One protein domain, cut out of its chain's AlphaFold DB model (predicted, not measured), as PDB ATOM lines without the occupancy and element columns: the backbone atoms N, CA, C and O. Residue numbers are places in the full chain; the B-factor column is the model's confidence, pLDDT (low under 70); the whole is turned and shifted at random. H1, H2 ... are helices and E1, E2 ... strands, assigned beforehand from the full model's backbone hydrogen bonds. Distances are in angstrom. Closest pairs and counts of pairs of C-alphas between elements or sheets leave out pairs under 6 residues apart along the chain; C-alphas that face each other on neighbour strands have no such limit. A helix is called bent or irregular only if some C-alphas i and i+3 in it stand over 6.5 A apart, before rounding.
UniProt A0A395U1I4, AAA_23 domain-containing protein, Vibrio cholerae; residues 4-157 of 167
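Overview. This is residues 4 to 157 of the 167 residues of the protein "AAA_23 domain-containing protein" of Vibrio cholerae (UniProt A0A395U1I4). A curled sheet of four strands, three of them long and bent (E1, E3 and E4) and E2 shorter, has one face partly covered by the short helix H1, with H2 at one end of H1 and long loops making up much of the body. From this body a tail reaches away, and its last part, residues 146 to 157 with H4, sticks out freely. The printed part has 154 residues, with four named helices and four named strands in the order E1 E2 H1 H2 E3 E4 H3 H4; the sheet order is E2 E1 E3 E4, antiparallel throughout. The class is mixed, helices and strands, with under half of the residues in named elements. The whole is loose, with a radius of gyration of the C-alphas of 18.6 A, and elongated, spanning 70 by 37 by 33 A.

Arrangement. E1, residues 4 to 16, and E2, residues 19 to 25, form an antiparallel hairpin, with N 13 and O 22 at 2.8 A. E3, residues 80 to 89, is the antiparallel neighbour of E1, with N 12 and O 82 at 2.9 A. E3 forms a second hairpin with E4, residues 92 to 103, where N 83 and O 99 are 2.8 A apart. The sheet is twisted; E1 bends by 76 degrees at residue 13, E3 by 55 degrees at residue 86 and E4 by 64 degrees at residue 95. H1, residues 42 to 51, is on the sheet at a height of 9.4 A, over E3 and only just over E1, where 3 of its 10 C-alphas fall. On the local plane it stands at 47 degrees to E3, slantwise to the strands. H1 touches H2, residues 64 to 67; their closest C-alphas, those of Cys 51 and Phe 64, are 5.7 A apart. E2, H1, H2 and E3 make a split strand-helix-strand unit, two strands running the same way with E1 between them, and its crossover is right-handed. H3, residues 125 to 128, and H4, residues 150 to 156, touch no helix and are not on the sheet. In H1 and H4 every O i to N i+4 pair is within hydrogen-bond range; H2 and H3 are too short for such a pair.

Along the chain. E1 begins at C-alpha 4 (-63.996, 39.285, -10.435) and is 29.1 A long; E2 measures 15.5 A. H1 begins at C-alpha 42 (-39.354, 29.672, -19.168) and measures 14.7 A. E3 is 27.5 A and E4 31.2 A long. H4 ends at C-alpha 156 (-9.243, 17.828, -13.015).

Size, cuts and confidence. The C-alphas farthest apart, those of Gln 91 and Thr 155, are 71.1 A from each other. The printed part has no cut. The links E4 to H3 and H3 to H4, with 21 residues each, are long. Residues 127 to 133 also stand free. The mean pLDDT of the printed part is 89.0; residues 135 to 139 are under 70.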
ATOM      1  N   SER A   4     -63.589  40.516  -9.741       92.62
ATOM      2  CA  SER A   4     -63.996  39.285 -10.435       92.62
ATOM      3  C   SER A   4     -63.668  39.322 -11.933       92.62
ATOM      4  O   SER A   4     -63.154  40.320 -12.438       92.62
ATOM      5  N   GLN A   5     -63.939  38.215 -12.639       93.56
ATOM      6  CA  GLN A   5     -63.792  38.086 -14.102       93.56
ATOM      7  C   GLN A   5     -62.413  38.514 -14.622       93.56
ATOM      8  O   GLN A   5     -62.280  39.262 -15.588       93.56
ATOM      9  N   GLN A   6     -61.369  38.071 -13.932       94.44
ATOM     10  CA  GLN A   6     -60.021  38.556 -14.177       94.44
ATOM     11  C   GLN A   6     -59.341  37.771 -15.289       94.44
ATOM     12  O   GLN A   6     -59.142  36.560 -15.175       94.44
ATOM     13  N   VAL A   7     -58.863  38.465 -16.312       95.38
ATOM     14  CA  VAL A   7     -58.201  37.856 -17.473       95.38
ATOM     15  C   VAL A   7     -56.875  38.558 -17.720       95.38
ATOM     16  O   VAL A   7     -56.787  39.773 -17.574       95.38
ATOM     17  N   ILE A   8     -55.835  37.794 -18.047       96.81
ATOM     18  CA  ILE A   8     -54.561  38.334 -18.532       96.81
ATOM     19  C   ILE A   8     -54.595  38.188 -20.046       96.81
ATOM     20  O   ILE A   8     -54.845  37.090 -20.528       96.81
ATOM     21  N   HIS A   9     -54.359  39.278 -20.764       97.44
ATOM     22  CA  HIS A   9     -54.364  39.307 -22.226       97.44
ATOM     23  C   HIS A   9     -52.955  39.149 -22.779       97.44
ATOM     24  O   HIS A   9     -52.724  38.385 -23.709       97.44
ATOM     25  N   SER A  10     -51.980  39.833 -22.177       97.94
ATOM     26  CA  SER A  10     -50.600  39.764 -22.645       97.94
ATOM     27  C   SER A  10     -49.574  40.074 -21.563       97.94
ATOM     28  O   SER A  10     -49.878  40.646 -20.510       97.94
ATOM     29  N   MET A  11     -48.339  39.680 -21.855       97.88
ATOM     30  CA  MET A  11     -47.128  40.068 -21.149       97.88
ATOM     31  C   MET A  11     -46.111  40.584 -22.163       97.88
ATOM     32  O   MET A  11     -45.891  39.953 -23.193       97.88
ATOM     33  N   LYS A  12     -45.433  41.679 -21.824       98.31
ATOM     34  CA  LYS A  12     -44.245  42.158 -22.529       98.31
ATOM     35  C   LYS A  12     -43.073  42.221 -21.562       98.31
ATOM     36  O   LYS A  12     -43.223  42.678 -20.434       98.31
ATOM     37  N   VAL A  13     -41.905  41.765 -21.981       97.88
ATOM     38  CA  VAL A  13     -40.674  41.793 -21.193       97.88
ATOM     39  C   VAL A  13     -39.603  42.439 -22.046       97.88
ATOM     40  O   VAL A  13     -39.174  41.860 -23.035       97.88
ATOM     41  N   GLN A  14     -39.156  43.630 -21.663       97.19
ATOM     42  CA  GLN A  14     -38.041  44.274 -22.353       97.19
ATOM     43  C   GLN A  14     -36.716  43.650 -21.915       97.19
ATOM     44  O   GLN A  14     -35.871  43.334 -22.747       97.19
ATOM     45  N   ASN A  15     -36.552  43.439 -20.607       95.12
ATOM     46  CA  ASN A  15     -35.373  42.806 -20.032       95.12
ATOM     47  C   ASN A  15     -35.722  42.175 -18.679       95.12
ATOM     48  O   ASN A  15     -36.164  42.877 -17.769       95.12
ATOM     49  N   LEU A  16     -35.532  40.865 -18.529       94.56
ATOM     50  CA  LEU A  16     -35.674  40.159 -17.253       94.56
ATOM     51  C   LEU A  16     -35.045  38.765 -17.346       94.56
ATOM     52  O   LEU A  16     -35.587  37.910 -18.035       94.56
ATOM     53  N   LYS A  17     -33.947  38.505 -16.623       90.38
ATOM     54  CA  LYS A  17     -33.332  37.169 -16.430       90.38
ATOM     55  C   LYS A  17     -33.464  36.225 -17.642       90.38
ATOM     56  O   LYS A  17     -34.297  35.312 -17.644       90.38
ATOM     57  N   ASN A  18     -32.598  36.446 -18.632       90.06
ATOM     58  CA  ASN A  18     -32.510  35.732 -19.916       90.06
ATOM     59  C   ASN A  18     -33.673  35.968 -20.894       90.06
ATOM     60  O   ASN A  18     -33.675  35.379 -21.970       90.06
ATOM     61  N   LEU A  19     -34.641  36.820 -20.556       94.50
ATOM     62  CA  LEU A  19     -35.668  37.289 -21.481       94.50
ATOM     63  C   LEU A  19     -35.313  38.701 -21.943       94.50
ATOM     64  O   LEU A  19     -35.101  39.585 -21.110       94.50
ATOM     65  N   ILE A  20     -35.260  38.894 -23.256       95.38
ATOM     66  CA  ILE A  20     -34.976  40.172 -23.911       95.38
ATOM     67  C   ILE A  20     -36.024  40.343 -25.006       95.38
ATOM     68  O   ILE A  20     -36.201  39.427 -25.803       95.38
ATOM     69  N   ASP A  21     -36.710  41.484 -25.002       97.00
ATOM     70  CA  ASP A  21     -37.744  41.866 -25.978       97.00
ATOM     71  C   ASP A  21     -38.727  40.735 -26.343       97.00
ATOM     72  O   ASP A  21     -38.888  40.328 -27.492       97.00
ATOM     73  N   LEU A  22     -39.372  40.185 -25.317       97.06
ATOM     74  CA  LEU A  22     -40.359  39.120 -25.440       97.06
ATOM     75  C   LEU A  22     -41.773  39.687 -25.334       97.06
ATOM     76  O   LEU A  22     -42.086  40.421 -24.397       97.06
ATOM     77  N   GLU A  23     -42.659  39.256 -26.224       97.25
ATOM     78  CA  GLU A  23     -44.090  39.544 -26.162       97.25
ATOM     79  C   GLU A  23     -44.893  38.242 -26.256       97.25
ATOM     80  O   GLU A  23     -44.624  37.390 -27.101       97.25
ATOM     81  N   ILE A  24     -45.859  38.064 -25.352       96.50
ATOM     82  CA  ILE A  24     -46.724  36.883 -25.272       96.50
ATOM     83  C   ILE A  24     -48.175  37.349 -25.191       96.50
ATOM     84  O   ILE A  24     -48.508  38.165 -24.331       96.50
ATOM     85  N   SER A  25     -49.042  36.780 -26.029       96.75
ATOM     86  CA  SER A  25     -50.500  36.892 -25.908       96.75
ATOM     87  C   SER A  25     -51.087  35.611 -25.308       96.75
ATOM     88  O   SER A  25     -50.644  34.505 -25.618       96.75
ATOM     89  N   PHE A  26     -52.095  35.778 -24.457       96.12
ATOM     90  CA  PHE A  26     -52.842  34.724 -23.771       96.12
ATOM     91  C   PHE A  26     -54.314  34.660 -24.221       96.12
ATOM     92  O   PHE A  26     -55.096  33.900 -23.658       96.12
ATOM     93  N   ASP A  27     -54.711  35.433 -25.236       94.19
ATOM     94  CA  ASP A  27     -56.117  35.561 -25.654       94.19
ATOM     95  C   ASP A  27     -56.672  34.330 -26.378       94.19
ATOM     96  O   ASP A  27     -57.885  34.153 -26.478       94.19
ATOM     97  N   SER A  28     -55.797  33.472 -26.902       88.31
ATOM     98  CA  SER A  28     -56.196  32.337 -27.736       88.31
ATOM     99  C   SER A  28     -56.799  31.178 -26.943       88.31
ATOM    100  O   SER A  28     -57.668  30.473 -27.452       88.31
ATOM    101  N   SER A  29     -56.323  30.943 -25.718       91.56
ATOM    102  CA  SER A  29     -56.676  29.771 -24.919       91.56
ATOM    103  C   SER A  29     -56.485  30.052 -23.429       91.56
ATOM    104  O   SER A  29     -55.477  30.646 -23.048       91.56
ATOM    105  N   PRO A  30     -57.377  29.544 -22.555       89.62
ATOM    106  CA  PRO A  30     -57.204  29.637 -21.106       89.62
ATOM    107  C   PRO A  30     -55.999  28.836 -20.585       89.62
ATOM    108  O   PRO A  30     -55.586  29.022 -19.442       89.62
ATOM    109  N   ILE A  31     -55.452  27.927 -21.400       94.00
ATOM    110  CA  ILE A  31     -54.291  27.101 -21.069       94.00
ATOM    111  C   ILE A  31     -53.168  27.421 -22.051       94.00
ATOM    112  O   ILE A  31     -53.335  27.282 -23.265       94.00
ATOM    113  N   THR A  32     -52.010  27.800 -21.515       94.38
ATOM    114  CA  THR A  32     -50.805  28.124 -22.284       94.38
ATOM    115  C   THR A  32     -49.659  27.211 -21.867       94.38
ATOM    116  O   THR A  32     -49.302  27.147 -20.692       94.38
ATOM    117  N   ALA A  33     -49.054  26.526 -22.838       95.38
ATOM    118  CA  ALA A  33     -47.835  25.751 -22.637       95.38
ATOM    119  C   ALA A  33     -46.612  26.571 -23.073       95.38
ATOM    120  O   ALA A  33     -46.583  27.105 -24.180       95.38
ATOM    121  N   ILE A  34     -45.590  26.648 -22.216       94.44
ATOM    122  CA  ILE A  34     -44.314  27.317 -22.509       94.44
ATOM    123  C   ILE A  34     -43.228  26.243 -22.594       94.44
ATOM    124  O   ILE A  34     -42.892  25.609 -21.593       94.44
ATOM    125  N   LEU A  35     -42.670  26.047 -23.787       94.69
ATOM    126  CA  LEU A  35     -41.720  24.977 -24.094       94.69
ATOM    127  C   LEU A  35     -40.384  25.549 -24.571       94.69
ATOM    128  O   LEU A  35     -40.316  26.659 -25.088       94.69
ATOM    129  N   GLY A  36     -39.307  24.787 -24.384       93.31
ATOM    130  CA  GLY A  36     -37.975  25.157 -24.864       93.31
ATOM    131  C   GLY A  36     -36.834  24.623 -23.991       93.31
ATOM    132  O   GLY A  36     -37.089  24.081 -22.911       93.31
ATOM    133  N   PRO A  37     -35.573  24.801 -24.418       94.06
ATOM    134  CA  PRO A  37     -34.388  24.347 -23.690       94.06
ATOM    135  C   PRO A  37     -34.249  24.926 -22.277       94.06
ATOM    136  O   PRO A  37     -34.847  25.953 -21.926       94.06
ATOM    137  N   ASN A  38     -33.457  24.260 -21.441       91.50
ATOM    138  CA  ASN A  38     -33.109  24.757 -20.109       91.50
ATOM    139  C   ASN A  38     -32.314  26.066 -20.210       91.50
ATOM    140  O   ASN A  38     -31.554  26.263 -21.148       91.50
ATOM    141  N   GLY A  39     -32.522  26.980 -19.258       88.69
ATOM    142  CA  GLY A  39     -31.834  28.279 -19.229       88.69
ATOM    143  C   GLY A  39     -32.494  29.408 -20.033       88.69
ATOM    144  O   GLY A  39     -32.270  30.569 -19.702       88.69
ATOM    145  N   ASN A  40     -33.402  29.113 -20.971       91.19
ATOM    146  CA  ASN A  40     -34.047  30.120 -21.840       91.19
ATOM    147  C   ASN A  40     -35.164  30.955 -21.172       91.19
ATOM    148  O   ASN A  40     -36.007  31.526 -21.852       91.19
ATOM    149  N   GLY A  41     -35.240  30.995 -19.839       93.00
ATOM    150  CA  GLY A  41     -36.164  31.898 -19.135       93.00
ATOM    151  C   GLY A  41     -37.631  31.447 -19.034       93.00
ATOM    152  O   GLY A  41     -38.474  32.219 -18.595       93.00
ATOM    153  N   LYS A  42     -37.973  30.187 -19.335       95.88
ATOM    154  CA  LYS A  42     -39.354  29.672 -19.168       95.88
ATOM    155  C   LYS A  42     -39.898  29.873 -17.747       95.88
ATOM    156  O   LYS A  42     -40.979  30.420 -17.553       95.88
ATOM    157  N   SER A  43     -39.117  29.481 -16.740       94.94
ATOM    158  CA  SER A  43     -39.471  29.700 -15.333       94.94
ATOM    159  C   SER A  43     -39.507  31.188 -14.977       94.94
ATOM    160  O   SER A  43     -40.335  31.582 -14.163       94.94
ATOM    161  N   THR A  44     -38.681  32.020 -15.629       95.81
ATOM    162  CA  THR A  44     -38.705  33.482 -15.467       95.81
ATOM    163  C   THR A  44     -40.076  34.057 -15.832       95.81
ATOM    164  O   THR A  44     -40.586  34.886 -15.082       95.81
ATOM    165  N   ILE A  45     -40.707  33.583 -16.916       96.75
ATOM    166  CA  ILE A  45     -42.063  34.009 -17.318       96.75
ATOM    167  C   ILE A  45     -43.077  33.682 -16.213       96.75
ATOM    168  O   ILE A  45     -43.863  34.541 -15.810       96.75
ATOM    169  N   LEU A  46     -43.026  32.462 -15.668       96.00
ATOM    170  CA  LEU A  46     -43.928  32.035 -14.591       96.00
ATOM    171  C   LEU A  46     -43.726  32.857 -13.310       96.00
ATOM    172  O   LEU A  46     -44.697  33.295 -12.696       96.00
ATOM    173  N   HIS A  47     -42.474  33.109 -12.920       95.81
ATOM    174  CA  HIS A  47     -42.135  33.925 -11.748       95.81
ATOM    175  C   HIS A  47     -42.598  35.376 -11.899       95.81
ATOM    176  O   HIS A  47     -43.131  35.960 -10.952       95.81
ATOM    177  N   ALA A  48     -42.423  35.948 -13.091       96.56
ATOM    178  CA  ALA A  48     -42.876  37.289 -13.436       96.56
ATOM    179  C   ALA A  48     -44.403  37.419 -13.327       96.56
ATOM    180  O   ALA A  48     -44.896  38.327 -12.656       96.56
ATOM    181  N   LEU A  49     -45.150  36.474 -13.913       96.81
ATOM    182  CA  LEU A  49     -46.613  36.408 -13.811       96.81
ATOM    183  C   LEU A  49     -47.080  36.261 -12.359       96.81
ATOM    184  O   LEU A  49     -47.977  36.985 -11.932       96.81
ATOM    185  N   ALA A  50     -46.444  35.379 -11.580       95.88
ATOM    186  CA  ALA A  50     -46.761  35.188 -10.164       95.88
ATOM    187  C   ALA A  50     -46.587  36.481  -9.351       95.88
ATOM    188  O   ALA A  50     -47.387  36.783  -8.468       95.88
ATOM    189  N   CYS A  51     -45.571  37.283  -9.677       96.06
ATOM    190  CA  CYS A  51     -45.302  38.554  -9.010       96.06
ATOM    191  C   CYS A  51     -46.149  39.729  -9.506       96.06
ATOM    192  O   CYS A  51     -46.114  40.792  -8.879       96.06
ATOM    193  N   ALA A  52     -46.882  39.596 -10.609       96.75
ATOM    194  CA  ALA A  52     -47.644  40.707 -11.172       96.75
ATOM    195  C   ALA A  52     -48.912  41.034 -10.361       96.75
ATOM    196  O   ALA A  52     -49.476  42.113 -10.507       96.75
ATOM    197  N   PHE A  53     -49.346  40.149  -9.467       95.62
ATOM    198  CA  PHE A  53     -50.579  40.323  -8.703       95.62
ATOM    199  C   PHE A  53     -50.333  40.288  -7.193       95.62
ATOM    200  O   PHE A  53     -49.277  39.869  -6.714       95.62
ATOM    201  N   SER A  54     -51.311  40.783  -6.439       94.25
ATOM    202  CA  SER A  54     -51.400  40.612  -4.987       94.25
ATOM    203  C   SER A  54     -52.669  39.821  -4.652       94.25
ATOM    204  O   SER A  54     -53.674  40.013  -5.330       94.25
ATOM    205  N   PRO A  55     -52.657  38.954  -3.631       93.06
ATOM    206  CA  PRO A  55     -53.832  38.167  -3.271       93.06
ATOM    207  C   PRO A  55     -54.971  39.059  -2.762       93.06
ATOM    208  O   PRO A  55     -54.727  40.146  -2.230       93.06
ATOM    209  N   CYS A  56     -56.211  38.599  -2.923       86.81
ATOM    210  CA  CYS A  56     -57.400  39.293  -2.424       86.81
ATOM    211  C   CYS A  56     -57.546  39.165  -0.900       86.81
ATOM    212  O   CYS A  56     -58.064  40.079  -0.257       86.81
ATOM    213  N   GLN A  57     -57.111  38.033  -0.341       84.19
ATOM    214  CA  GLN A  57     -57.171  37.699   1.087       84.19
ATOM    215  C   GLN A  57     -55.881  36.956   1.496       84.19
ATOM    216  O   GLN A  57     -54.785  37.410   1.164       84.19
ATOM    217  N   ASP A  58     -55.998  35.796   2.146       82.19
ATOM    218  CA  ASP A  58     -54.898  34.984   2.691       82.19
ATOM    219  C   ASP A  58     -54.139  34.159   1.629       82.19
ATOM    220  O   ASP A  58     -53.592  33.091   1.904       82.19
ATOM    221  N   GLY A  59     -54.118  34.639   0.385       87.38
ATOM    222  CA  GLY A  59     -53.403  33.999  -0.714       87.38
ATOM    223  C   GLY A  59     -51.892  34.247  -0.686       87.38
ATOM    224  O   GLY A  59     -51.351  35.041   0.088       87.38
ATOM    225  N   GLU A  60     -51.189  33.588  -1.603       90.00
ATOM    226  CA  GLU A  60     -49.735  33.689  -1.724       90.00
ATOM    227  C   GLU A  60     -49.313  35.038  -2.314       90.00
ATOM    228  O   GLU A  60     -49.648  35.400  -3.443       90.00
ATOM    229  N   ASN A  61     -48.524  35.795  -1.552       92.81
ATOM    230  CA  ASN A  61     -48.133  37.152  -1.916       92.81
ATOM    231  C   ASN A  61     -46.717  37.210  -2.505       92.81
ATOM    232  O   ASN A  61     -45.821  37.834  -1.927       92.81
ATOM    233  N   TYR A  62     -46.525  36.578  -3.665       94.06
ATOM    234  CA  TYR A  62     -45.217  36.460  -4.316       94.06
ATOM    235  C   TYR A  62     -44.539  37.811  -4.528       94.06
ATOM    236  O   TYR A  62     -45.169  38.783  -4.958       94.06
ATOM    237  N   LYS A  63     -43.237  37.883  -4.243       92.44
ATOM    238  CA  LYS A  63     -42.425  39.095  -4.400       92.44
ATOM    239  C   LYS A  63     -41.347  38.868  -5.444       92.44
ATOM    240  O   LYS A  63     -40.677  37.842  -5.424       92.44
ATOM    241  N   PHE A  64     -41.095  39.878  -6.279       92.75
ATOM    242  CA  PHE A  64     -39.988  39.821  -7.239       92.75
ATOM    243  C   PHE A  64     -38.650  39.502  -6.552       92.75
ATOM    244  O   PHE A  64     -37.861  38.733  -7.081       92.75
ATOM    245  N   SER A  65     -38.408  40.012  -5.341       88.38
ATOM    246  CA  SER A  65     -37.185  39.709  -4.586       88.38
ATOM    247  C   SER A  65     -37.031  38.241  -4.174       88.38
ATOM    248  O   SER A  65     -35.928  37.856  -3.811       88.38
ATOM    249  N   TRP A  66     -38.089  37.424  -4.211       87.56
ATOM    250  CA  TRP A  66     -38.007  35.991  -3.906       87.56
ATOM    251  C   TRP A  66     -37.484  35.178  -5.092       87.56
ATOM    252  O   TRP A  66     -36.705  34.252  -4.902       87.56
ATOM    253  N   PHE A  67     -37.871  35.542  -6.316       89.31
ATOM    254  CA  PHE A  67     -37.454  34.831  -7.532       89.31
ATOM    255  C   PHE A  67     -36.242  35.468  -8.226       89.31
ATOM    256  O   PHE A  67     -35.477  34.795  -8.923       89.31
ATOM    257  N   PHE A  68     -36.048  36.768  -8.012       90.06
ATOM    258  CA  PHE A  68     -34.976  37.582  -8.582       90.06
ATOM    259  C   PHE A  68     -34.085  38.115  -7.457       90.06
ATOM    260  O   PHE A  68     -33.988  39.325  -7.226       90.06
ATOM    261  N   LEU A  69     -33.470  37.185  -6.719       86.06
ATOM    262  CA  LEU A  69     -32.494  37.498  -5.678       86.06
ATOM    263  C   LEU A  69     -31.294  38.218  -6.309       86.06
ATOM    264  O   LEU A  69     -30.704  37.685  -7.254       86.06
ATOM    265  N   PRO A  70     -30.922  39.414  -5.824       81.88
ATOM    266  CA  PRO A  70     -29.692  40.059  -6.255       81.88
ATOM    267  C   PRO A  70     -28.494  39.176  -5.912       81.88
ATOM    268  O   PRO A  70     -28.419  38.614  -4.814       81.88
ATOM    269  N   ASN A  71     -27.542  39.090  -6.828       81.06
ATOM    270  CA  ASN A  71     -26.263  38.435  -6.596       81.06
ATOM    271  C   ASN A  71     -25.110  39.341  -7.059       81.06
ATOM    272  O   ASN A  71     -25.327  40.514  -7.375       81.06
ATOM    273  N   THR A  72     -23.878  38.841  -6.997       74.06
ATOM    274  CA  THR A  72     -22.671  39.590  -7.379       74.06
ATOM    275  C   THR A  72     -22.645  39.981  -8.853       74.06
ATOM    276  O   THR A  72     -22.232  41.098  -9.149       74.06
ATOM    277  N   ASP A  73     -23.178  39.143  -9.743       71.69
ATOM    278  CA  ASP A  73     -23.148  39.380 -11.193       71.69
ATOM    279  C   ASP A  73     -24.433  40.042 -11.728       71.69
ATOM    280  O   ASP A  73     -24.461  40.580 -12.832       71.69
ATOM    281  N   ALA A  74     -25.517  40.029 -10.949       77.50
ATOM    282  CA  ALA A  74     -26.832  40.508 -11.353       77.50
ATOM    283  C   ALA A  74     -27.588  41.159 -10.184       77.50
ATOM    284  O   ALA A  74     -28.152  40.506  -9.304       77.50
ATOM    285  N   LEU A  75     -27.687  42.490 -10.234       82.69
ATOM    286  CA  LEU A  75     -28.562  43.278  -9.353       82.69
ATOM    287  C   LEU A  75     -29.993  43.419  -9.898       82.69
ATOM    288  O   LEU A  75     -30.855  44.000  -9.233       82.69
ATOM    289  N   TRP A  76     -30.232  42.916 -11.113       88.19
ATOM    290  CA  TRP A  76     -31.487  43.021 -11.867       88.19
ATOM    291  C   TRP A  76     -31.930  44.460 -12.179       88.19
ATOM    292  O   TRP A  76     -33.051  44.672 -12.632       88.19
ATOM    293  N   ASN A  77     -31.072  45.459 -11.960       88.25
ATOM    294  CA  ASN A  77     -31.359  46.853 -12.295       88.25
ATOM    295  C   ASN A  77     -31.624  47.008 -13.797       88.25
ATOM    296  O   ASN A  77     -30.926  46.410 -14.611       88.25
ATOM    297  N   GLY A  78     -32.632  47.808 -14.147       88.75
ATOM    298  CA  GLY A  78     -33.056  47.968 -15.540       88.75
ATOM    299  C   GLY A  78     -33.930  46.824 -16.054       88.75
ATOM    300  O   GLY A  78     -34.264  46.814 -17.234       88.75
ATOM    301  N   SER A  79     -34.325  45.875 -15.192       95.38
ATOM    302  CA  SER A  79     -35.359  44.910 -15.569       95.38
ATOM    303  C   SER A  79     -36.692  45.628 -15.754       95.38
ATOM    304  O   SER A  79     -37.085  46.422 -14.894       95.38
ATOM    305  N   GLU A  80     -37.392  45.312 -16.835       96.94
ATOM    306  CA  GLU A  80     -38.653  45.937 -17.218       96.94
ATOM    307  C   GLU A  80     -39.581  44.914 -17.875       96.94
ATOM    308  O   GLU A  80     -39.209  44.199 -18.810       96.94
ATOM    309  N   MET A  81     -40.809  44.863 -17.371       97.44
ATOM    310  CA  MET A  81     -41.895  44.069 -17.925       97.44
ATOM    311  C   MET A  81     -43.223  44.804 -17.764       97.44
ATOM    312  O   MET A  81     -43.379  45.663 -16.899       97.44
ATOM    313  N   SER A  82     -44.218  44.411 -18.538       98.00
ATOM    314  CA  SER A  82     -45.591  44.850 -18.378       98.00
ATOM    315  C   SER A  82     -46.558  43.709 -18.649       98.00
ATOM    316  O   SER A  82     -46.220  42.706 -19.277       98.00
ATOM    317  N   ILE A  83     -47.768  43.848 -18.127       98.25
ATOM    318  CA  ILE A  83     -48.899  42.989 -18.460       98.25
ATOM    319  C   ILE A  83     -50.070  43.852 -18.901       98.25
ATOM    320  O   ILE A  83     -50.208  44.996 -18.461       98.25
ATOM    321  N   VAL A  84     -50.951  43.272 -19.704       98.31
ATOM    322  CA  VAL A  84     -52.273  43.826 -19.989       98.31
ATOM    323  C   VAL A  84     -53.304  42.857 -19.437       98.31
ATOM    324  O   VAL A  84     -53.245  41.657 -19.705       98.31
ATOM    325  N   HIS A  85     -54.229  43.360 -18.625       97.62
ATOM    326  CA  HIS A  85     -55.233  42.530 -17.969       97.62
ATOM    327  C   HIS A  85     -56.586  43.239 -17.887       97.62
ATOM    328  O   HIS A  85     -56.659  44.465 -17.887       97.62
ATOM    329  N   SER A  86     -57.657  42.464 -17.783       97.25
ATOM    330  CA  SER A  86     -59.017  42.961 -17.565       97.25
ATOM    331  C   SER A  86     -59.579  42.407 -16.263       97.25
ATOM    332  O   SER A  86     -59.146  41.357 -15.780       97.25
ATOM    333  N   TYR A  87     -60.514  43.136 -15.663       96.06
ATOM    334  CA  TYR A  87     -61.218  42.724 -14.452       96.06
ATOM    335  C   TYR A  87     -62.527  43.499 -14.297       96.06
ATOM    336  O   TYR A  87     -62.726  44.557 -14.893       96.06
ATOM    337  N   ARG A  88     -63.410  42.979 -13.449       95.50
ATOM    338  CA  ARG A  88     -64.640  43.642 -13.025       95.50
ATOM    339  C   ARG A  88     -64.550  44.003 -11.547       95.50
ATOM    340  O   ARG A  88     -64.190  43.155 -10.730       95.50
ATOM    341  N   ASP A  89     -64.909  45.235 -11.211       93.12
ATOM    342  CA  ASP A  89     -65.092  45.711  -9.840       93.12
ATOM    343  C   ASP A  89     -66.562  46.101  -9.639       93.12
ATOM    344  O   ASP A  89     -67.027  47.152 -10.084       93.12
ATOM    345  N   GLY A  90     -67.340  45.190  -9.048       90.38
ATOM    346  CA  GLY A  90     -68.788  45.349  -8.923       90.38
ATOM    347  C   GLY A  90     -69.471  45.491 -10.289       90.38
ATOM    348  O   GLY A  90     -69.514  44.545 -11.076       90.38
ATOM    349  N   GLN A  91     -70.032  46.671 -10.562       91.31
ATOM    350  CA  GLN A  91     -70.670  46.983 -11.848       91.31
ATOM    351  C   GLN A  91     -69.694  47.558 -12.883       91.31
ATOM    352  O   GLN A  91     -70.007  47.563 -14.073       91.31
ATOM    353  N   SER A  92     -68.518  48.019 -12.454       94.00
ATOM    354  CA  SER A  92     -67.521  48.636 -13.323       94.00
ATOM    355  C   SER A  92     -66.669  47.572 -14.006       94.00
ATOM    356  O   SER A  92     -66.058  46.720 -13.360       94.00
ATOM    357  N   GLU A  93     -66.618  47.621 -15.333       95.81
ATOM    358  CA  GLU A  93     -65.776  46.748 -16.144       95.81
ATOM    359  C   GLU A  93     -64.527  47.510 -16.598       95.81
ATOM    360  O   GLU A  93     -64.621  48.572 -17.212       95.81
ATOM    361  N   HIS A  94     -63.349  46.962 -16.305       96.25
ATOM    362  CA  HIS A  94     -62.061  47.529 -16.686       96.25
ATOM    363  C   HIS A  94     -61.402  46.622 -17.724       96.25
ATOM    364  O   HIS A  94     -60.972  45.513 -17.402       96.25
ATOM    365  N   LYS A  95     -61.322  47.098 -18.969       97.25
ATOM    366  CA  LYS A  95     -60.754  46.346 -20.096       97.25
ATOM    367  C   LYS A  95     -59.342  46.812 -20.423       97.25
ATOM    368  O   LYS A  95     -59.079  48.011 -20.407       97.25
ATOM    369  N   ASN A  96     -58.472  45.863 -20.770       97.06
ATOM    370  CA  ASN A  96     -57.125  46.099 -21.298       97.06
ATOM    371  C   ASN A  96     -56.289  47.076 -20.457       97.06
ATOM    372  O   ASN A  96     -55.620  47.960 -20.987       97.06
ATOM    373  N   VAL A  97     -56.330  46.925 -19.135       97.69
ATOM    374  CA  VAL A  97     -55.582  47.772 -18.207       97.69
ATOM    375  C   VAL A  97     -54.100  47.389 -18.256       97.69
ATOM    376  O   VAL A  97     -53.760  46.253 -17.907       97.69
ATOM    377  N   PRO A  98     -53.200  48.309 -18.649       97.56
ATOM    378  CA  PRO A  98     -51.772  48.048 -18.626       97.56
ATOM    379  C   PRO A  98     -51.220  48.181 -17.204       97.56
ATOM    380  O   PRO A  98     -51.622  49.054 -16.426       97.56
ATOM    381  N   ARG A  99     -50.256  47.327 -16.860       97.38
ATOM    382  CA  ARG A  99     -49.480  47.405 -15.619       97.38
ATOM    383  C   ARG A  99     -48.015  47.166 -15.908       97.38
ATOM    384  O   ARG A  99     -47.656  46.128 -16.446       97.38
ATOM    385  N   GLU A 100     -47.181  48.110 -15.503       97.44
ATOM    386  CA  GLU A 100     -45.734  48.049 -15.689       97.44
ATOM    387  C   GLU A 100     -45.030  47.674 -14.391       97.44
ATOM    388  O   GLU A 100     -45.434  48.105 -13.310       97.44
ATOM    389  N   TYR A 101     -43.946  46.917 -14.513       97.31
ATOM    390  CA  TYR A 101     -43.059  46.544 -13.426       97.31
ATOM    391  C   TYR A 101     -41.621  46.806 -13.832       97.31
ATOM    392  O   TYR A 101     -41.166  46.351 -14.880       97.31
ATOM    393  N   LYS A 102     -40.888  47.518 -12.978       96.12
ATOM    394  CA  LYS A 102     -39.488  47.868 -13.228       96.12
ATOM    395  C   LYS A 102     -38.649  47.641 -11.987       96.12
ATOM    396  O   LYS A 102     -39.110  47.874 -10.869       96.12
ATOM    397  N   LYS A 103     -37.403  47.218 -12.163       94.69
ATOM    398  CA  LYS A 103     -36.411  47.203 -11.087       94.69
ATOM    399  C   LYS A 103     -35.550  48.453 -11.181       94.69
ATOM    400  O   LYS A 103     -34.654  48.551 -12.018       94.69
ATOM    401  N   THR A 104     -35.810  49.401 -10.284       90.81
ATOM    402  CA  THR A 104     -34.931  50.557 -10.087       90.81
ATOM    403  C   THR A 104     -33.708  50.155  -9.268       90.81
ATOM    404  O   THR A 104     -33.689  49.096  -8.626       90.81
ATOM    405  N   GLN A 105     -32.717  51.048  -9.209       86.69
ATOM    406  CA  GLN A 105     -31.521  50.863  -8.381       86.69
ATOM    407  C   GLN A 105     -31.858  50.526  -6.920       86.69
ATOM    408  O   GLN A 105     -31.165  49.732  -6.290       86.69
ATOM    409  N   VAL A 106     -32.971  51.053  -6.399       85.94
ATOM    410  CA  VAL A 106     -33.394  50.840  -5.010       85.94
ATOM    411  C   VAL A 106     -34.323  49.633  -4.885       85.94
ATOM    412  O   VAL A 106     -34.093  48.743  -4.071       85.94
ATOM    413  N   ARG A 107     -35.389  49.546  -5.693       88.88
ATOM    414  CA  ARG A 107     -36.453  48.546  -5.487       88.88
ATOM    415  C   ARG A 107     -37.221  48.207  -6.758       88.88
ATOM    416  O   ARG A 107     -37.144  48.914  -7.753       88.88
ATOM    417  N   TRP A 108     -38.013  47.146  -6.682       93.00
ATOM    418  CA  TRP A 108     -39.063  46.886  -7.661       93.00
ATOM    419  C   TRP A 108     -40.197  47.914  -7.523       93.00
ATOM    420  O   TRP A 108     -40.576  48.296  -6.410       93.00
ATOM    421  N   THR A 109     -40.715  48.372  -8.655       92.75
ATOM    422  CA  THR A 109     -41.843  49.298  -8.788       92.75
ATOM    423  C   THR A 109     -42.913  48.680  -9.686       92.75
ATOM    424  O   THR A 109     -42.529  47.987 -10.622       92.75
ATOM    425  N   PRO A 110     -44.213  48.947  -9.461       92.12
ATOM    426  CA  PRO A 110     -44.783  49.735  -8.369       92.12
ATOM    427  C   PRO A 110     -44.640  49.035  -7.008       92.12
ATOM    428  O   PRO A 110     -44.189  47.894  -6.912       92.12
ATOM    429  N   ARG A 111     -44.998  49.733  -5.920       90.62
ATOM    430  CA  ARG A 111     -45.065  49.100  -4.594       90.62
ATOM    431  C   ARG A 111     -46.052  47.931  -4.641       90.62
ATOM    432  O   ARG A 111     -47.087  48.035  -5.288       90.62
ATOM    433  N   TYR A 112     -45.778  46.865  -3.891       88.06
ATOM    434  CA  TYR A 112     -46.615  45.657  -3.897       88.06
ATOM    435  C   TYR A 112     -48.087  45.897  -3.523       88.06
ATOM    436  O   TYR A 112     -48.951  45.161  -3.991       88.06
ATOM    437  N   ALA A 113     -48.374  46.933  -2.730       87.88
ATOM    438  CA  ALA A 113     -49.736  47.354  -2.394       87.88
ATOM    439  C   ALA A 113     -50.532  47.897  -3.597       87.88
ATOM    440  O   ALA A 113     -51.753  47.886  -3.570       87.88
ATOM    441  N   ASN A 114     -49.850  48.338  -4.658       91.50
ATOM    442  CA  ASN A 114     -50.470  48.912  -5.856       91.50
ATOM    443  C   ASN A 114     -50.618  47.886  -6.988       91.50
ATOM    444  O   ASN A 114     -50.974  48.253  -8.110       91.50
ATOM    445  N   ARG A 115     -50.277  46.619  -6.735       94.50
ATOM    446  CA  ARG A 115     -50.495  45.557  -7.716       94.50
ATOM    447  C   ARG A 115     -51.985  45.257  -7.825       94.50
ATOM    448  O   ARG A 115     -52.680  45.327  -6.811       94.50
ATOM    449  N   PRO A 116     -52.472  44.898  -9.020       94.56
ATOM    450  CA  PRO A 116     -53.832  44.405  -9.168       94.56
ATOM    451  C   PRO A 116     -54.073  43.210  -8.238       94.56
ATOM    452  O   PRO A 116     -53.218  42.330  -8.102       94.56
ATOM    453  N   LEU A 117     -55.239  43.196  -7.595       93.44
ATOM    454  CA  LEU A 117     -55.666  42.084  -6.753       93.44
ATOM    455  C   LEU A 117     -56.031  40.907  -7.647       93.44
ATOM    456  O   LEU A 117     -56.841  41.118  -8.532       93.44
ATOM    457  N   ARG A 118     -55.448  39.727  -7.458       93.44
ATOM    458  CA  ARG A 118     -55.795  38.450  -8.103       93.44
ATOM    459  C   ARG A 118     -55.093  37.347  -7.323       93.44
ATOM    460  O   ARG A 118     -53.875  37.413  -7.148       93.44
ATOM    461  N   ASP A 119     -55.827  36.321  -6.918       93.12
ATOM    462  CA  ASP A 119     -55.208  35.145  -6.315       93.12
ATOM    463  C   ASP A 119     -54.460  34.351  -7.393       93.12
ATOM    464  O   ASP A 119     -55.014  33.978  -8.431       93.12
ATOM    465  N   VAL A 120     -53.166  34.135  -7.163       94.12
ATOM    466  CA  VAL A 120     -52.286  33.401  -8.074       94.12
ATOM    467  C   VAL A 120     -51.661  32.245  -7.313       94.12
ATOM    468  O   VAL A 120     -51.164  32.410  -6.203       94.12
ATOM    469  N   PHE A 121     -51.652  31.071  -7.934       93.31
ATOM    470  CA  PHE A 121     -51.027  29.875  -7.388       93.31
ATOM    471  C   PHE A 121     -49.859  29.483  -8.284       93.31
ATOM    472  O   PHE A 121     -50.042  29.140  -9.449       93.31
ATOM    473  N   TYR A 122     -48.647  29.564  -7.738       93.44
ATOM    474  CA  TYR A 122     -47.439  29.072  -8.381       93.44
ATOM    475  C   TYR A 122     -47.055  27.735  -7.750       93.44
ATOM    476  O   TYR A 122     -46.897  27.642  -6.531       93.44
ATOM    477  N   ILE A 123     -46.909  26.712  -8.590       92.25
ATOM    478  CA  ILE A 123     -46.468  25.374  -8.199       92.25
ATOM    479  C   ILE A 123     -45.098  25.157  -8.840       92.25
ATOM    480  O   ILE A 123     -44.993  24.842 -10.024       92.25
ATOM    481  N   GLY A 124     -44.049  25.425  -8.065       88.31
ATOM    482  CA  GLY A 124     -42.663  25.186  -8.451       88.31
ATOM    483  C   GLY A 124     -42.134  23.865  -7.901       88.31
ATOM    484  O   GLY A 124     -42.783  23.205  -7.087       88.31
ATOM    485  N   ILE A 125     -40.928  23.493  -8.333       84.06
ATOM    486  CA  ILE A 125     -40.232  22.295  -7.836       84.06
ATOM    487  C   ILE A 125     -40.026  22.400  -6.322       84.06
ATOM    488  O   ILE A 125     -40.251  21.434  -5.607       84.06
ATOM    489  N   ASP A 126     -39.700  23.591  -5.825       79.38
ATOM    490  CA  ASP A 126     -39.533  23.900  -4.405       79.38
ATOM    491  C   ASP A 126     -40.776  23.591  -3.560       79.38
ATOM    492  O   ASP A 126     -40.643  23.190  -2.408       79.38
ATOM    493  N   LYS A 127     -41.984  23.707  -4.131       80.31
ATOM    494  CA  LYS A 127     -43.229  23.319  -3.445       80.31
ATOM    495  C   LYS A 127     -43.464  21.807  -3.411       80.31
ATOM    496  O   LYS A 127     -44.323  21.351  -2.664       80.31
ATOM    497  N   CYS A 128     -42.738  21.042  -4.222       79.88
ATOM    498  CA  CYS A 128     -42.854  19.585  -4.312       79.88
ATOM    499  C   CYS A 128     -41.770  18.857  -3.502       79.88
ATOM    500  O   CYS A 128     -41.784  17.632  -3.412       79.88
ATOM    501  N   VAL A 129     -40.827  19.609  -2.937       83.50
ATOM    502  CA  VAL A 129     -39.693  19.097  -2.173       83.50
ATOM    503  C   VAL A 129     -40.093  18.955  -0.694       83.50
ATOM    504  O   VAL A 129     -40.716  19.870  -0.145       83.50
ATOM    505  N   PRO A 130     -39.775  17.830  -0.020       80.69
ATOM    506  CA  PRO A 130     -40.067  17.652   1.399       80.69
ATOM    507  C   PRO A 130     -39.469  18.768   2.255       80.69
ATOM    508  O   PRO A 130     -38.399  19.296   1.960       80.69
ATOM    509  N   MET A 131     -40.113  19.087   3.383       76.62
ATOM    510  CA  MET A 131     -39.678  20.192   4.252       76.62
ATOM    511  C   MET A 131     -38.213  20.095   4.704       76.62
ATOM    512  O   MET A 131     -37.600  21.124   4.965       76.62
ATOM    513  N   ILE A 132     -37.653  18.885   4.795       79.44
ATOM    514  CA  ILE A 132     -36.260  18.671   5.206       79.44
ATOM    515  C   ILE A 132     -35.241  19.114   4.147       79.44
ATOM    516  O   ILE A 132     -34.116  19.465   4.485       79.44
ATOM    517  N   GLU A 133     -35.646  19.138   2.880       73.06
ATOM    518  CA  GLU A 133     -34.842  19.571   1.732       73.06
ATOM    519  C   GLU A 133     -35.141  21.033   1.343       73.06
ATOM    520  O   GLU A 133     -34.476  21.612   0.483       73.06
ATOM    521  N   ALA A 134     -36.141  21.655   1.976       72.19
ATOM    522  CA  ALA A 134     -36.560  23.015   1.675       72.19
ATOM    523  C   ALA A 134     -35.549  24.045   2.213       72.19
ATOM    524  O   ALA A 134     -35.566  24.426   3.383       72.19
ATOM    525  N   GLU A 135     -34.690  24.558   1.333       68.56
ATOM    526  CA  GLU A 135     -33.743  25.628   1.652       68.56
ATOM    527  C   GLU A 135     -34.345  27.016   1.338       68.56
ATOM    528  O   GLU A 135     -34.747  27.300   0.209       68.56
ATOM    529  N   LYS A 136     -34.392  27.927   2.321       62.34
ATOM    530  CA  LYS A 136     -34.854  29.315   2.120       62.34
ATOM    531  C   LYS A 136     -33.675  30.284   2.094       62.34
ATOM    532  O   LYS A 136     -33.211  30.732   3.138       62.34
ATOM    533  N   LYS A 137     -33.233  30.689   0.901       62.56
ATOM    534  CA  LYS A 137     -32.258  31.781   0.731       62.56
ATOM    535  C   LYS A 137     -32.997  33.110   0.557       62.56
ATOM    536  O   LYS A 137     -33.607  33.351  -0.474       62.56
ATOM    537  N   GLN A 138     -32.975  33.961   1.586       60.59
ATOM    538  CA  GLN A 138     -33.660  35.269   1.582       60.59
ATOM    539  C   GLN A 138     -32.707  36.472   1.465       60.59
ATOM    540  O   GLN A 138     -33.160  37.615   1.418       60.59
ATOM    541  N   ALA A 139     -31.395  36.232   1.423       68.12
ATOM    542  CA  ALA A 139     -30.378  37.278   1.386       68.12
ATOM    543  C   ALA A 139     -29.689  37.364   0.017       68.12
ATOM    544  O   ALA A 139     -29.696  36.408  -0.760       68.12
ATOM    545  N   LYS A 140     -29.067  38.522  -0.253       73.56
ATOM    546  CA  LYS A 140     -28.170  38.709  -1.400       73.56
ATOM    547  C   LYS A 140     -27.109  37.610  -1.380       73.56
ATOM    548  O   LYS A 140     -26.430  37.431  -0.371       73.56
ATOM    549  N   ILE A 141     -26.956  36.910  -2.499       76.00
ATOM    550  CA  ILE A 141     -25.937  35.871  -2.628       76.00
ATOM    551  C   ILE A 141     -24.641  36.557  -3.056       76.00
ATOM    552  O   ILE A 141     -24.572  37.135  -4.139       76.00
ATOM    553  N   ASN A 142     -23.629  36.516  -2.192       75.50
ATOM    554  CA  ASN A 142     -22.291  36.978  -2.532       75.50
ATOM    555  C   ASN A 142     -21.415  35.761  -2.817       75.50
ATOM    556  O   ASN A 142     -21.285  34.884  -1.966       75.50
ATOM    557  N   TYR A 143     -20.819  35.721  -4.001       76.94
ATOM    558  CA  TYR A 143     -19.808  34.737  -4.364       76.94
ATOM    559  C   TYR A 143     -18.689  35.429  -5.139       76.94
ATOM    560  O   TYR A 143     -18.898  36.474  -5.754       76.94
ATOM    561  N   SER A 144     -17.489  34.863  -5.085       74.44
ATOM    562  CA  SER A 144     -16.350  35.311  -5.883       74.44
ATOM    563  C   SER A 144     -16.055  34.242  -6.920       74.44
ATOM    564  O   SER A 144     -15.947  33.064  -6.584       74.44
ATOM    565  N   THR A 145     -15.967  34.648  -8.180       75.00
ATOM    566  CA  THR A 145     -15.464  33.810  -9.261       75.00
ATOM    567  C   THR A 145     -13.976  34.092  -9.440       75.00
ATOM    568  O   THR A 145     -13.538  35.241  -9.427       75.00
ATOM    569  N   GLN A 146     -13.187  33.031  -9.586       76.94
ATOM    570  CA  GLN A 146     -11.809  33.115 -10.055       76.94
ATOM    571  C   GLN A 146     -11.764  32.490 -11.444       76.94
ATOM    572  O   GLN A 146     -12.364  31.437 -11.666       76.94
ATOM    573  N   VAL A 147     -11.079  33.143 -12.381       77.44
ATOM    574  CA  VAL A 147     -10.790  32.527 -13.677       77.44
ATOM    575  C   VAL A 147      -9.802  31.400 -13.410       77.44
ATOM    576  O   VAL A 147      -8.707  31.635 -12.903       77.44
ATOM    577  N   ILE A 148     -10.224  30.171 -13.680       75.69
ATOM    578  CA  ILE A 148      -9.390  28.989 -13.497       75.69
ATOM    579  C   ILE A 148      -8.538  28.836 -14.759       75.69
ATOM    580  O   ILE A 148      -9.081  28.791 -15.862       75.69
ATOM    581  N   ASN A 149      -7.215  28.765 -14.602       78.62
ATOM    582  CA  ASN A 149      -6.301  28.517 -15.718       78.62
ATOM    583  C   ASN A 149      -6.537  27.123 -16.317       78.62
ATOM    584  O   ASN A 149      -6.845  26.170 -15.597       78.62
ATOM    585  N   GLU A 150      -6.311  26.992 -17.626       76.00
ATOM    586  CA  GLU A 150      -6.460  25.728 -18.363       76.00
ATOM    587  C   GLU A 150      -5.658  24.572 -17.747       76.00
ATOM    588  O   GLU A 150      -6.118  23.436 -17.770       76.00
ATOM    589  N   GLU A 151      -4.513  24.838 -17.111       75.88
ATOM    590  CA  GLU A 151      -3.720  23.816 -16.407       75.88
ATOM    591  C   GLU A 151      -4.497  23.114 -15.286       75.88
ATOM    592  O   GLU A 151      -4.417  21.894 -15.133       75.88
ATOM    593  N   VAL A 152      -5.294  23.858 -14.516       76.25
ATOM    594  CA  VAL A 152      -6.106  23.290 -13.430       76.25
ATOM    595  C   VAL A 152      -7.284  22.501 -14.005       76.25
ATOM    596  O   VAL A 152      -7.622  21.438 -13.485       76.25
ATOM    597  N   ILE A 153      -7.866  22.978 -15.111       75.12
ATOM    598  CA  ILE A 153      -8.922  22.264 -15.841       75.12
ATOM    599  C   ILE A 153      -8.381  20.933 -16.368       75.12
ATOM    600  O   ILE A 153      -8.985  19.901 -16.102       75.12
ATOM    601  N   ASN A 154      -7.214  20.940 -17.013       78.69
ATOM    602  CA  ASN A 154      -6.548  19.743 -17.532       78.69
ATOM    603  C   ASN A 154      -6.086  18.789 -16.417       78.69
ATOM    604  O   ASN A 154      -5.953  17.592 -16.651       78.69
ATOM    605  N   THR A 155      -5.867  19.293 -15.199       78.12
ATOM    606  CA  THR A 155      -5.569  18.456 -14.026       78.12
ATOM    607  C   THR A 155      -6.821  17.753 -13.493       78.12
ATOM    608  O   THR A 155      -6.752  16.587 -13.111       78.12
ATOM    609  N   MET A 156      -7.975  18.432 -13.462       76.56
ATOM    610  CA  MET A 156      -9.243  17.828 -13.015       76.56
ATOM    611  C   MET A 156      -9.907  16.957 -14.089       76.56
ATOM    612  O   MET A 156     -10.521  15.943 -13.767       76.56
ATOM    613  N   TYR A 157      -9.790  17.364 -15.350       75.31
ATOM    614  CA  TYR A 157     -10.356  16.720 -16.529       75.31
ATOM    615  C   TYR A 157      -9.256  16.558 -17.577       75.31
ATOM    616  O   TYR A 157      -9.193  17.336 -18.533       75.31
TER     617      TYR A 157